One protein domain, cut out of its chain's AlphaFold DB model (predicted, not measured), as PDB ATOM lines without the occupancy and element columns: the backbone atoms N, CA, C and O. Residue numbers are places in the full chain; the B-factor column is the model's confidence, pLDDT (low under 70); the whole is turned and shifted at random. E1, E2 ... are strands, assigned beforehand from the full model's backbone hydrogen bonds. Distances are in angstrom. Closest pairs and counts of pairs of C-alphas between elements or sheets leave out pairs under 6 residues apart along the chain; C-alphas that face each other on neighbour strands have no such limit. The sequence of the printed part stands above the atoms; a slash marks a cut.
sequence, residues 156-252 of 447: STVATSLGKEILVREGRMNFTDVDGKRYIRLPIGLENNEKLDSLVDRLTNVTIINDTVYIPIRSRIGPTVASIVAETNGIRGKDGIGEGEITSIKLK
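This is residues 156 to 252 of the 447 residues of an uncharacterized protein of uncultured archaeon (UniProt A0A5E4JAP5). One strongly twisted sheet of strands turns a corner along its longest strand, E10, which bends and pairs with E8 over its last part and with E4 and E9 over its first part. The meander E5 E6 E7 E8, each strand the antiparallel neighbour of the one before, makes one wing, with the hairpin E1 and E2 added beside E5; the hairpin E3 and E4 makes the other, beside the first part of E10. The printed part has 97 residues with no named helix and ten named strands, E1 to E10 in order along the chain, in one branched sheet whose neighbour pairs are antiparallel. The class is all strand; the whole is compact, with a radius of gyration of the C-alphas of 13.2 A and spans of 41 by 33 by 21 A.

E10, residues 241 to 252, measures 28.1 A from C-alpha 241 at (191.652, 170.824, 170.637) to C-alpha 252 at (196.465, 143.379, 167.027). E8 is residues 224 to 232, 22.7 A, and E7 residues 212 to 218, 19.2 A. E6 is residues 207 to 209 and E5 residues 198 to 200. E1, residues 158 to 161, begins with C-alpha 158 at (204.097, 166.356, 163.371); E2 is residues 164 to 167. E4 is residues 181 to 186, 16.5 A, E3 residues 174 to 178, 12.6 A, and E9 residues 236 to 238.

E10 bends by 78 degrees at residue 247. E4 lies on one side of it, E8 and E9 on the other side. E8 and E10 are antiparallel, with N 229 and O 250 2.7 A apart. E4 and E10 are antiparallel, with N 186 and O 242 at 2.8 A, and the hairpin E9 and E10 has N 238 and O 241 at 2.8 A. E3 lies on one side of E4 and E10 on the other side, and the hairpin E3 and E4 has N 178 and O 181 at 2.8 A, within hydrogen-bond range. From E8 toward E1, N 215 and O 228 are 2.8 A apart in the hairpin E7 and E8, N 214 and O 207 2.8 A in E6 and E7, and N 208 and O 199 2.7 A in E5 and E6. E1 and E5 are antiparallel at 177 degrees, with N 160 and O 198 at 2.7 A. The hairpin E1 and E2 has N 166 and O 159 at 2.8 A. E2, E3 and E9 are edge strands. E4 and E5 are apart, as are E1 and E10.

The two C-alphas farthest apart, those of Asn 192 and Ile 221, are 42.0 A from each other. The printed part has no cut. The link from E4 to E5, 11 residues, is long. The mean pLDDT of the printed part is 82.1; residues 156 to 172 and 220 to 222 are under 70.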
ATOM      1  N   SER A 156     209.616 166.456 168.406       47.19
ATOM      2  CA  SER A 156     208.398 167.152 167.967       47.19
ATOM      3  C   SER A 156     207.401 166.196 167.300       47.19
ATOM      4  O   SER A 156     207.758 165.377 166.449       47.19
ATOM      5  N   THR A 157     206.132 166.305 167.695       57.69
ATOM      6  CA  THR A 157     205.001 165.642 167.035       57.69
ATOM      7  C   THR A 157     204.621 166.439 165.789       57.69
ATOM      8  O   THR A 157     204.431 167.655 165.862       57.69
ATOM      9  N   VAL A 158     204.498 165.755 164.651       60.81
ATOM     10  CA  VAL A 158     204.097 166.356 163.371       60.81
ATOM     11  C   VAL A 158     202.643 165.979 163.110       60.81
ATOM     12  O   VAL A 158     202.319 164.795 163.043       60.81
ATOM     13  N   ALA A 159     201.761 166.966 162.978       67.12
ATOM     14  CA  ALA A 159     200.376 166.761 162.559       67.12
ATOM     15  C   ALA A 159     200.152 167.359 161.168       67.12
ATOM     16  O   ALA A 159     200.844 168.295 160.786       67.12
ATOM     17  N   THR A 160     199.190 166.840 160.413       63.62
ATOM     18  CA  THR A 160     198.795 167.353 159.100       63.62
ATOM     19  C   THR A 160     197.276 167.459 159.023       63.62
ATOM     20  O   THR A 160     196.559 166.514 159.353       63.62
ATOM     21  N   SER A 161     196.793 168.607 158.565       66.75
ATOM     22  CA  SER A 161     195.380 168.893 158.316       66.75
ATOM     23  C   SER A 161     195.250 169.680 157.019       66.75
ATOM     24  O   SER A 161     195.971 170.660 156.817       66.75
ATOM     25  N   LEU A 162     194.370 169.246 156.115       67.12
ATOM     26  CA  LEU A 162     194.177 169.850 154.794       67.12
ATOM     27  C   LEU A 162     195.501 170.002 154.018       67.12
ATOM     28  O   LEU A 162     195.717 170.987 153.308       67.12
ATOM     29  N   GLY A 163     196.419 169.046 154.192       59.38
ATOM     30  CA  GLY A 163     197.759 169.077 153.596       59.38
ATOM     31  C   GLY A 163     198.727 170.113 154.187       59.38
ATOM     32  O   GLY A 163     199.791 170.332 153.611       59.38
ATOM     33  N   LYS A 164     198.393 170.757 155.314       60.56
ATOM     34  CA  LYS A 164     199.272 171.679 156.051       60.56
ATOM     35  C   LYS A 164     199.782 171.033 157.330       60.56
ATOM     36  O   LYS A 164     199.009 170.400 158.043       60.56
ATOM     37  N   GLU A 165     201.059 171.232 157.648       57.69
ATOM     38  CA  GLU A 165     201.614 170.794 158.928       57.69
ATOM     39  C   GLU A 165     201.119 171.672 160.088       57.69
ATOM     40  O   GLU A 165     201.106 172.901 160.003       57.69
ATOM     41  N   ILE A 166     200.731 171.028 161.186       56.72
ATOM     42  CA  ILE A 166     200.291 171.652 162.430       56.72
ATOM     43  C   ILE A 166     201.279 171.279 163.532       56.72
ATOM     44  O   ILE A 166     201.637 170.114 163.722       56.72
ATOM     45  N   LEU A 167     201.700 172.297 164.278       48.00
ATOM     46  CA  LEU A 167     202.604 172.156 165.408       48.00
ATOM     47  C   LEU A 167     201.802 171.719 166.639       48.00
ATOM     48  O   LEU A 167     200.906 172.428 167.103       48.00
ATOM     49  N   VAL A 168     202.109 170.535 167.154       54.31
ATOM     50  CA  VAL A 168     201.435 169.972 168.328       54.31
ATOM     51  C   VAL A 168     201.988 170.617 169.593       54.31
ATOM     52  O   VAL A 168     203.203 170.696 169.781       54.31
ATOM     53  N   ARG A 169     201.097 171.100 170.466       46.94
ATOM     54  CA  ARG A 169     201.493 171.603 171.784       46.94
ATOM     55  C   ARG A 169     201.771 170.411 172.693       46.94
ATOM     56  O   ARG A 169     201.055 169.416 172.635       46.94
ATOM     57  N   GLU A 170     202.806 170.513 173.524       42.41
ATOM     58  CA  GLU A 170     203.122 169.489 174.520       42.41
ATOM     59  C   GLU A 170     201.876 169.155 175.352       42.41
ATOM     60  O   GLU A 170     201.269 170.018 175.985       42.41
ATOM     61  N   GLY A 171     201.470 167.891 175.314       45.81
ATOM     62  CA  GLY A 171     200.318 167.380 176.037       45.81
ATOM     63  C   GLY A 171     200.099 165.912 175.694       45.81
ATOM     64  O   GLY A 171     200.454 165.455 174.609       45.81
ATOM     65  N   ARG A 172     199.533 165.155 176.632       60.66
ATOM     66  CA  ARG A 172     199.205 163.742 176.414       60.66
ATOM     67  C   ARG A 172     197.830 163.628 175.766       60.66
ATOM     68  O   ARG A 172     196.948 164.441 176.036       60.66
ATOM     69  N   MET A 173     197.659 162.620 174.914       71.81
ATOM     70  CA  MET A 173     196.329 162.219 174.463       71.81
ATOM     71  C   MET A 173     195.506 161.799 175.675       71.81
ATOM     72  O   MET A 173     196.007 161.061 176.523       71.81
ATOM     73  N   ASN A 174     194.260 162.253 175.733       79.12
ATOM     74  CA  ASN A 174     193.340 161.902 176.806       79.12
ATOM     75  C   ASN A 174     192.115 161.201 176.234       79.12
ATOM     76  O   ASN A 174     191.591 161.602 175.194       79.12
ATOM     77  N   PHE A 175     191.636 160.194 176.954       81.62
ATOM     78  CA  PHE A 175     190.381 159.518 176.667       81.62
ATOM     79  C   PHE A 175     189.335 159.984 177.670       81.62
ATOM     80  O   PHE A 175     189.608 160.069 178.868       81.62
ATOM     81  N   THR A 176     188.154 160.349 177.185       85.31
ATOM     82  CA  THR A 176     187.066 160.832 178.041       85.31
ATOM     83  C   THR A 176     185.755 160.190 177.648       85.31
ATOM     84  O   THR A 176     185.435 160.131 176.461       85.31
ATOM     85  N   ASP A 177     184.974 159.798 178.647       85.00
ATOM     86  CA  ASP A 177     183.609 159.328 178.457       85.00
ATOM     87  C   ASP A 177     182.624 160.483 178.651       85.00
ATOM     88  O   ASP A 177     182.629 161.169 179.675       85.00
ATOM     89  N   VAL A 178     181.782 160.709 177.646       87.69
ATOM     90  CA  VAL A 178     180.720 161.718 177.651       87.69
ATOM     91  C   VAL A 178     179.450 161.045 177.144       87.69
ATOM     92  O   VAL A 178     179.413 160.548 176.022       87.69
ATOM     93  N   ASP A 179     178.415 160.993 177.984       89.06
ATOM     94  CA  ASP A 179     177.108 160.398 177.659       89.06
ATOM     95  C   ASP A 179     177.174 158.942 177.156       89.06
ATOM     96  O   ASP A 179     176.444 158.535 176.252       89.06
ATOM     97  N   GLY A 180     178.079 158.139 177.728       84.88
ATOM     98  CA  GLY A 180     178.275 156.737 177.338       84.88
ATOM     99  C   GLY A 180     178.986 156.547 175.993       84.88
ATOM    100  O   GLY A 180     179.096 155.420 175.517       84.88
ATOM    101  N   LYS A 181     179.473 157.634 175.390       89.50
ATOM    102  CA  LYS A 181     180.359 157.622 174.226       89.50
ATOM    103  C   LYS A 181     181.769 157.972 174.659       89.50
ATOM    104  O   LYS A 181     181.966 158.858 175.492       89.50
ATOM    105  N   ARG A 182     182.747 157.323 174.043       89.62
ATOM    106  CA  ARG A 182     184.158 157.567 174.321       89.62
ATOM    107  C   ARG A 182     184.753 158.493 173.281       89.62
ATOM    108  O   ARG A 182     184.468 158.356 172.096       89.62
ATOM    109  N   TYR A 183     185.608 159.404 173.716       91.56
ATOM    110  CA  TYR A 183     186.288 160.357 172.849       91.56
ATOM    111  C   TYR A 183     187.792 160.311 173.073       91.56
ATOM    112  O   TYR A 183     188.246 160.208 174.211       91.56
ATOM    113  N   ILE A 184     188.554 160.446 171.989       90.50
ATOM    114  CA  ILE A 184     189.964 160.824 172.043       90.50
ATOM    115  C   ILE A 184     190.075 162.343 171.959       90.50
ATOM    116  O   ILE A 184     189.432 162.976 171.120       90.50
ATOM    117  N   ARG A 185     190.907 162.923 172.823       90.12
ATOM    118  CA  ARG A 185     191.246 164.346 172.840       90.12
ATOM    119  C   ARG A 185     192.736 164.530 172.632       90.12
ATOM    120  O   ARG A 185     193.555 163.996 173.380       90.12
ATOM    121  N   LEU A 186     193.068 165.315 171.620       87.31
ATOM    122  CA  LEU A 186     194.420 165.626 171.199       87.31
ATOM    123  C   LEU A 186     194.719 167.099 171.510       87.31
ATOM    124  O   LEU A 186     193.949 167.968 171.093       87.31
ATOM    125  N   PRO A 187     195.843 167.412 172.174       83.25
ATOM    126  CA  PRO A 187     196.261 168.782 172.479       83.25
ATOM    127  C   PRO A 187     196.860 169.483 171.244       83.25
ATOM    128  O   PRO A 187     197.952 170.051 171.271       83.25
ATOM    129  N   ILE A 188     196.137 169.428 170.128       82.38
ATOM    130  CA  ILE A 188     196.489 170.054 168.856       82.38
ATOM    131  C   ILE A 188     195.533 171.205 168.576       82.38
ATOM    132  O   ILE A 188     194.323 171.067 168.727       82.38
ATOM    133  N   GLY A 189     196.086 172.345 168.165       82.12
ATOM    134  CA  GLY A 189     195.285 173.498 167.769       82.12
ATOM    135  C   GLY A 189     194.674 173.270 166.394       82.12
ATOM    136  O   GLY A 189     195.322 173.574 165.399       82.12
ATOM    137  N   LEU A 190     193.457 172.731 166.355       85.88
ATOM    138  CA  LEU A 190     192.625 172.648 165.154       85.88
ATOM    139  C   LEU A 190     191.546 173.733 165.198       85.88
ATOM    140  O   LEU A 190     190.967 173.992 166.258       85.88
ATOM    141  N   GLU A 191     191.251 174.349 164.054       89.06
ATOM    142  CA  GLU A 191     190.095 175.234 163.923       89.06
ATOM    143  C   GLU A 191     188.789 174.449 164.113       89.06
ATOM    144  O   GLU A 191     188.714 173.243 163.873       89.06
ATOM    145  N   ASN A 192     187.720 175.122 164.543       91.31
ATOM    146  CA  ASN A 192     186.439 174.452 164.769       91.31
ATOM    147  C   ASN A 192     185.959 173.723 163.499       91.31
ATOM    148  O   ASN A 192     185.801 174.331 162.442       91.31
ATOM    149  N   ASN A 193     185.672 172.424 163.638       91.06
ATOM    150  CA  ASN A 193     185.314 171.462 162.587       91.06
ATOM    151  C   ASN A 193     186.414 171.093 161.576       91.06
ATOM    152  O   ASN A 193     186.161 170.239 160.714       91.06
ATOM    153  N   GLU A 194     187.614 171.666 161.682       92.12
ATOM    154  CA  GLU A 194     188.768 171.272 160.872       92.12
ATOM    155  C   GLU A 194     189.106 169.805 161.138       92.12
ATOM    156  O   GLU A 194     189.184 169.392 162.294       92.12
ATOM    157  N   LYS A 195     189.250 169.001 160.080       93.00
ATOM    158  CA  LYS A 195     189.519 167.564 160.192       93.00
ATOM    159  C   LYS A 195     191.024 167.317 160.235       93.00
ATOM    160  O   LYS A 195     191.739 167.789 159.363       93.00
ATOM    161  N   LEU A 196     191.474 166.511 161.191       91.75
ATOM    162  CA  LEU A 196     192.830 165.976 161.195       91.75
ATOM    163  C   LEU A 196     192.965 164.876 160.131       91.75
ATOM    164  O   LEU A 196     192.203 163.908 160.158       91.75
ATOM    165  N   ASP A 197     193.944 165.001 159.235       89.62
ATOM    166  CA  ASP A 197     194.221 163.974 158.221       89.62
ATOM    167  C   ASP A 197     195.220 162.939 158.743       89.62
ATOM    168  O   ASP A 197     195.021 161.732 158.595       89.62
ATOM    169  N   SER A 198     196.300 163.403 159.376       90.62
ATOM    170  CA  SER A 198     197.291 162.519 159.982       90.62
ATOM    171  C   SER A 198     198.050 163.175 161.126       90.62
ATOM    172  O   SER A 198     198.214 164.389 161.166       90.62
ATOM    173  N   LEU A 199     198.573 162.368 162.040       88.50
ATOM    174  CA  LEU A 199     199.485 162.801 163.093       88.50
ATOM    175  C   LEU A 199     200.501 161.699 163.361       88.50
ATOM    176  O   LEU A 199     200.147 160.528 163.413       88.50
ATOM    177  N   VAL A 200     201.763 162.068 163.546       85.62
ATOM    178  CA  VAL A 200     202.823 161.158 163.978       85.62
ATOM    179  C   VAL A 200     203.515 161.772 165.187       85.62
ATOM    180  O   VAL A 200     204.225 162.774 165.074       85.62
ATOM    181  N   ASP A 201     203.313 161.154 166.346       80.06
ATOM    182  CA  ASP A 201     204.074 161.438 167.557       80.06
ATOM    183  C   ASP A 201     205.347 160.594 167.542       80.06
ATOM    184  O   ASP A 201     205.312 159.378 167.709       80.06
ATOM    185  N   ARG A 202     206.489 161.249 167.329       75.75
ATOM    186  CA  ARG A 202     207.796 160.587 167.230       75.75
ATOM    187  C   ARG A 202     208.343 160.116 168.576       75.75
ATOM    188  O   ARG A 202     209.230 159.269 168.596       75.75
ATOM    189  N   LEU A 203     207.841 160.652 169.691       71.31
ATOM    190  CA  LEU A 203     208.267 160.238 171.024       71.31
ATOM    191  C   LEU A 203     207.607 158.910 171.405       71.31
ATOM    192  O   LEU A 203     208.269 157.991 171.894       71.31
ATOM    193  N   THR A 204     206.299 158.809 171.172       75.56
ATOM    194  CA  THR A 204     205.506 157.630 171.549       75.56
ATOM    195  C   THR A 204     205.324 156.627 170.406       75.56
ATOM    196  O   THR A 204     204.943 155.485 170.660       75.56
ATOM    197  N   ASN A 205     205.646 157.012 169.166       80.00
ATOM    198  CA  ASN A 205     205.309 156.309 167.922       80.00
ATOM    199  C   ASN A 205     203.799 156.124 167.708       80.00
ATOM    200  O   ASN A 205     203.384 155.264 166.930       80.00
ATOM    201  N   VAL A 206     202.969 156.924 168.380       85.06
ATOM    202  CA  VAL A 206     201.540 156.959 168.085       85.06
ATOM    203  C   VAL A 206     201.344 157.584 166.713       85.06
ATOM    204  O   VAL A 206     201.881 158.653 166.414       85.06
ATOM    205  N   THR A 207     200.545 156.922 165.886       90.12
ATOM    206  CA  THR A 207     200.174 157.443 164.573       90.12
ATOM    207  C   THR A 207     198.668 157.558 164.452       90.12
ATOM    208  O   THR A 207     197.915 156.723 164.943       90.12
ATOM    209  N   ILE A 208     198.224 158.616 163.801       91.38
ATOM    210  CA  ILE A 208     196.846 158.829 163.396       91.38
ATOM    211  C   ILE A 208     196.888 158.964 161.892       91.38
ATOM    212  O   ILE A 208     197.654 159.768 161.362       91.38
ATOM    213  N   ILE A 209     196.105 158.152 161.202       91.50
ATOM    214  CA  ILE A 209     195.982 158.214 159.752       91.50
ATOM    215  C   ILE A 209     194.500 158.093 159.446       91.50
ATOM    216  O   ILE A 209     193.868 157.087 159.780       91.50
ATOM    217  N   ASN A 210     193.955 159.126 158.809       89.19
ATOM    218  CA  ASN A 210     192.523 159.314 158.646       89.19
ATOM    219  C   ASN A 210     191.822 159.283 160.016       89.19
ATOM    220  O   ASN A 210     192.167 160.027 160.928       89.19
ATOM    221  N   ASP A 211     190.861 158.377 160.169       93.50
ATOM    222  CA  ASP A 211     190.027 158.248 161.355       93.50
ATOM    223  C   ASP A 211     190.495 157.087 162.256       93.50
ATOM    224  O   ASP A 211     189.727 156.579 163.071       93.50
ATOM    225  N   THR A 212     191.742 156.621 162.105       94.81
ATOM    226  CA  THR A 212     192.305 155.501 162.876       94.81
ATOM    227  C   THR A 212     193.543 155.925 163.656       94.81
ATOM    228  O   THR A 212     194.470 156.505 163.095       94.81
ATOM    229  N   VAL A 213     193.564 155.582 164.943       91.88
ATOM    230  CA  VAL A 213     194.675 155.803 165.870       91.88
ATOM    231  C   VAL A 213     195.387 154.475 166.115       91.88
ATOM    232  O   VAL A 213     194.754 153.489 166.488       91.88
ATOM    233  N   TYR A 214     196.703 154.456 165.937       91.69
ATOM    234  CA  TYR A 214     197.577 153.316 166.189       91.69
ATOM    235  C   TYR A 214     198.506 153.643 167.354       91.69
ATOM    236  O   TYR A 214     199.326 154.559 167.268       91.69
ATOM    237  N   ILE A 215     198.392 152.877 168.433       89.62
ATOM    238  CA  ILE A 215     199.220 152.998 169.633       89.62
ATOM    239  C   ILE A 215     200.084 151.737 169.721       89.62
ATOM    240  O   ILE A 215     199.546 150.651 169.956       89.62
ATOM    241  N   PRO A 216     201.406 151.830 169.516       86.94
ATOM    242  CA  PRO A 216     202.270 150.660 169.570       86.94
ATOM    243  C   PRO A 216     202.374 150.124 171.003       86.94
ATOM    244  O   PRO A 216     202.620 150.873 171.946       86.94
ATOM    245  N   ILE A 217     202.250 148.807 171.151       85.38
ATOM    246  CA  ILE A 217     202.533 148.075 172.387       85.38
ATOM    247  C   ILE A 217     203.899 147.415 172.241       85.38
ATOM    248  O   ILE A 217     204.129 146.584 171.355       85.38
ATOM    249  N   ARG A 218     204.807 147.768 173.149       79.12
ATOM    250  CA  ARG A 218     206.148 147.187 173.209       79.12
ATOM    251  C   ARG A 218     206.164 145.961 174.116       79.12
ATOM    252  O   ARG A 218     205.490 145.926 175.146       79.12
ATOM    253  N   SER A 219     206.972 144.975 173.741       77.62
ATOM    254  CA  SER A 219     207.386 143.909 174.646       77.62
ATOM    255  C   SER A 219     208.347 144.463 175.695       77.62
ATOM    256  O   SER A 219     209.011 145.484 175.495       77.62
ATOM    257  N   ARG A 220     208.464 143.753 176.820       69.12
ATOM    258  CA  ARG A 220     209.373 144.096 177.928       69.12
ATOM    259  C   ARG A 220     210.837 144.168 177.492       69.12
ATOM    260  O   ARG A 220     211.630 144.852 178.130       69.12
ATOM    261  N   ILE A 221     211.186 143.465 176.415       62.53
ATOM    262  CA  ILE A 221     212.538 143.418 175.843       62.53
ATOM    263  C   ILE A 221     212.750 144.410 174.686       62.53
ATOM    264  O   ILE A 221     213.814 144.408 174.074       62.53
ATOM    265  N   GLY A 222     211.776 145.287 174.405       58.00
ATOM    266  CA  GLY A 222     211.961 146.467 173.553       58.00
ATOM    267  C   GLY A 222     211.214 146.531 172.211       58.00
ATOM    268  O   GLY A 222     210.809 147.644 171.861       58.00
ATOM    269  N   PRO A 223     210.998 145.443 171.438       75.69
ATOM    270  CA  PRO A 223     210.339 145.567 170.142       75.69
ATOM    271  C   PRO A 223     208.836 145.802 170.305       75.69
ATOM    272  O   PRO A 223     208.223 145.336 171.268       75.69
ATOM    273  N   THR A 224     208.228 146.511 169.354       72.31
ATOM    274  CA  THR A 224     206.769 146.526 169.201       72.31
ATOM    275  C   THR A 224     206.319 145.118 168.831       72.31
ATOM    276  O   THR A 224     206.857 144.537 167.898       72.31
ATOM    277  N   VAL A 225     205.370 144.560 169.576       84.56
ATOM    278  CA  VAL A 225     204.827 143.210 169.314       84.56
ATOM    279  C   VAL A 225     203.332 143.230 169.023       84.56
ATOM    280  O   VAL A 225     202.765 142.250 168.542       84.56
ATOM    281  N   ALA A 226     202.683 144.354 169.318       90.50
ATOM    282  CA  ALA A 226     201.284 144.584 169.033       90.50
ATOM    283  C   ALA A 226     201.006 146.075 168.843       90.50
ATOM    284  O   ALA A 226     201.840 146.930 169.131       90.50
ATOM    285  N   SER A 227     199.813 146.396 168.366       91.38
ATOM    286  CA  SER A 227     199.283 147.752 168.317       91.38
ATOM    287  C   SER A 227     197.844 147.759 168.810       91.38
ATOM    288  O   SER A 227     197.058 146.877 168.457       91.38
ATOM    289  N   ILE A 228     197.488 148.769 169.598       92.56
ATOM    290  CA  ILE A 228     196.091 149.141 169.801       92.56
ATOM    291  C   ILE A 228     195.677 149.971 168.595       92.56
ATOM    292  O   ILE A 228     196.332 150.950 168.248       92.56
ATOM    293  N   VAL A 229     194.593 149.565 167.957       95.31
ATOM    294  CA  VAL A 229     193.985 150.213 166.806       95.31
ATOM    295  C   VAL A 229     192.617 150.705 167.250       95.31
ATOM    296  O   VAL A 229     191.711 149.898 167.464       95.31
ATOM    297  N   ALA A 230     192.484 152.016 167.421       94.00
ATOM    298  CA  ALA A 230     191.216 152.655 167.737       94.00
ATOM    299  C   ALA A 230     190.643 153.322 166.482       94.00
ATOM    300  O   ALA A 230     191.285 154.175 165.868       94.00
ATOM    301  N   GLU A 231     189.440 152.920 166.092       95.94
ATOM    302  CA  GLU A 231     188.680 153.559 165.020       95.94
ATOM    303  C   GLU A 231     187.855 154.707 165.609       95.94
ATOM    304  O   GLU A 231     187.311 154.597 166.710       95.94
ATOM    305  N   THR A 232     187.761 155.814 164.879       95.12
ATOM    306  CA  THR A 232     187.026 157.011 165.291       95.12
ATOM    307  C   THR A 232     186.023 157.438 164.224       95.12
ATOM    308  O   THR A 232     186.151 157.080 163.056       95.12
ATOM    309  N   ASN A 233     185.034 158.253 164.594       93.69
ATOM    310  CA  ASN A 233     184.165 158.959 163.644       93.69
ATOM    311  C   ASN A 233     184.801 160.283 163.164       93.69
ATOM    312  O   ASN A 233     184.160 161.334 163.099       93.69
ATOM    313  N   GLY A 234     186.102 160.221 162.881       92.75
ATOM    314  CA  GLY A 234     186.956 161.353 162.565       92.75
ATOM    315  C   GLY A 234     187.319 162.227 163.756       92.75
ATOM    316  O   GLY A 234     186.585 162.347 164.735       92.75
ATOM    317  N   ILE A 235     188.488 162.854 163.642       93.81
ATOM    318  CA  ILE A 235     189.032 163.757 164.653       93.81
ATOM    319  C   ILE A 235     188.943 165.176 164.111       93.81
ATOM    320  O   ILE A 235     189.480 165.476 163.041       93.81
ATOM    321  N   ARG A 236     188.227 166.043 164.828       94.69
ATOM    322  CA  ARG A 236     187.946 167.414 164.401       94.69
ATOM    323  C   ARG A 236     188.259 168.429 165.482       94.69
ATOM    324  O   ARG A 236     188.165 168.125 166.666       94.69
ATOM    325  N   GLY A 237     188.586 169.648 165.071       92.12
ATOM    326  CA  GLY A 237     188.779 170.749 166.000       92.12
ATOM    327  C   GLY A 237     187.495 171.123 166.733       92.12
ATOM    328  O   GLY A 237     186.437 171.299 166.123       92.12
ATOM    329  N   LYS A 238     187.598 171.254 168.051       91.75
ATOM    330  CA  LYS A 238     186.550 171.724 168.952       91.75
ATOM    331  C   LYS A 238     187.214 172.420 170.128       91.75
ATOM    332  O   LYS A 238     188.068 171.833 170.779       91.75
ATOM    333  N   ASP A 239     186.860 173.677 170.373       88.00
ATOM    334  CA  ASP A 239     187.419 174.479 171.473       88.00
ATOM    335  C   ASP A 239     188.963 174.552 171.459       88.00
ATOM    336  O   ASP A 239     189.620 174.622 172.497       88.00
ATOM    337  N   GLY A 240     189.559 174.529 170.259       84.31
ATOM    338  CA  GLY A 240     191.010 174.597 170.064       84.31
ATOM    339  C   GLY A 240     191.774 173.306 170.383       84.31
ATOM    340  O   GLY A 240     193.001 173.356 170.478       84.31
ATOM    341  N   ILE A 241     191.077 172.175 170.542       88.50
ATOM    342  CA  ILE A 241     191.652 170.824 170.637       88.50
ATOM    343  C   ILE A 241     191.107 169.926 169.522       88.50
ATOM    344  O   ILE A 241     190.034 170.189 168.984       88.50
ATOM    345  N   GLY A 242     191.809 168.845 169.183       91.00
ATOM    346  CA  GLY A 242     191.255 167.796 168.323       91.00
ATOM    347  C   GLY A 242     190.433 166.802 169.137       91.00
ATOM    348  O   GLY A 242     190.944 166.250 170.105       91.00
ATOM    349  N   GLU A 243     189.184 166.552 168.759       93.44
ATOM    350  CA  GLU A 243     188.291 165.592 169.416       93.44
ATOM    351  C   GLU A 243     187.687 164.624 168.387       93.44
ATOM    352  O   GLU A 243     187.260 165.045 167.311       93.44
ATOM    353  N   GLY A 244     187.639 163.329 168.709       94.25
ATOM    354  CA  GLY A 244     186.972 162.317 167.881       94.25
ATOM    355  C   GLY A 244     186.303 161.228 168.716       94.25
ATOM    356  O   GLY A 244     186.882 160.755 169.689       94.25
ATOM    357  N   GLU A 245     185.080 160.838 168.351       95.12
ATOM    358  CA  GLU A 245     184.345 159.739 169.001       95.12
ATOM    359  C   GLU A 245     184.970 158.397 168.606       95.12
ATOM    360  O   GLU A 245     185.106 158.125 167.415       95.12
ATOM    361  N   ILE A 246     185.330 157.559 169.577       94.56
ATOM    362  CA  ILE A 246     185.864 156.212 169.357       94.56
ATOM    363  C   ILE A 246     184.707 155.248 169.094       94.56
ATOM    364  O   ILE A 246     183.779 155.139 169.894       94.56
ATOM    365  N   THR A 247     184.783 154.518 167.984       95.06
ATOM    366  CA  THR A 247     183.760 153.558 167.547       95.06
ATOM    367  C   THR A 247     184.176 152.109 167.773       95.06
ATOM    368  O   THR A 247     183.318 151.251 167.971       95.06
ATOM    369  N   SER A 248     185.480 151.814 167.764       94.94
ATOM    370  CA  SER A 248     186.004 150.498 168.128       94.94
ATOM    371  C   SER A 248     187.445 150.582 168.624       94.94
ATOM    372  O   SER A 248     188.190 151.479 168.236       94.94
ATOM    373  N   ILE A 249     187.842 149.647 169.491       94.94
ATOM    374  CA  ILE A 249     189.212 149.524 169.996       94.94
ATOM    375  C   ILE A 249     189.621 148.060 169.866       94.94
ATOM    376  O   ILE A 249     188.958 147.166 170.397       94.94
ATOM    377  N   LYS A 250     190.712 147.805 169.147       96.44
ATOM    378  CA  LYS A 250     191.245 146.459 168.927       96.44
ATOM    379  C   LYS A 250     192.708 146.404 169.310       96.44
ATOM    380  O   LYS A 250     193.452 147.324 169.010       96.44
ATOM    381  N   LEU A 251     193.146 145.303 169.893       95.75
ATOM    382  CA  LEU A 251     194.554 144.939 169.970       95.75
ATOM    383  C   LEU A 251     194.869 144.010 168.801       95.75
ATOM    384  O   LEU A 251     194.116 143.073 168.554       95.75
ATOM    385  N   LYS A 252     195.972 144.253 168.097       95.88
ATOM    386  CA  LYS A 252     196.465 143.379 167.027       95.88
ATOM    387  C   LYS A 252     197.933 143.079 167.245       95.88
ATOM    388  O   LYS A 252     198.715 144.017 167.379       95.88
TER     389      LYS A 252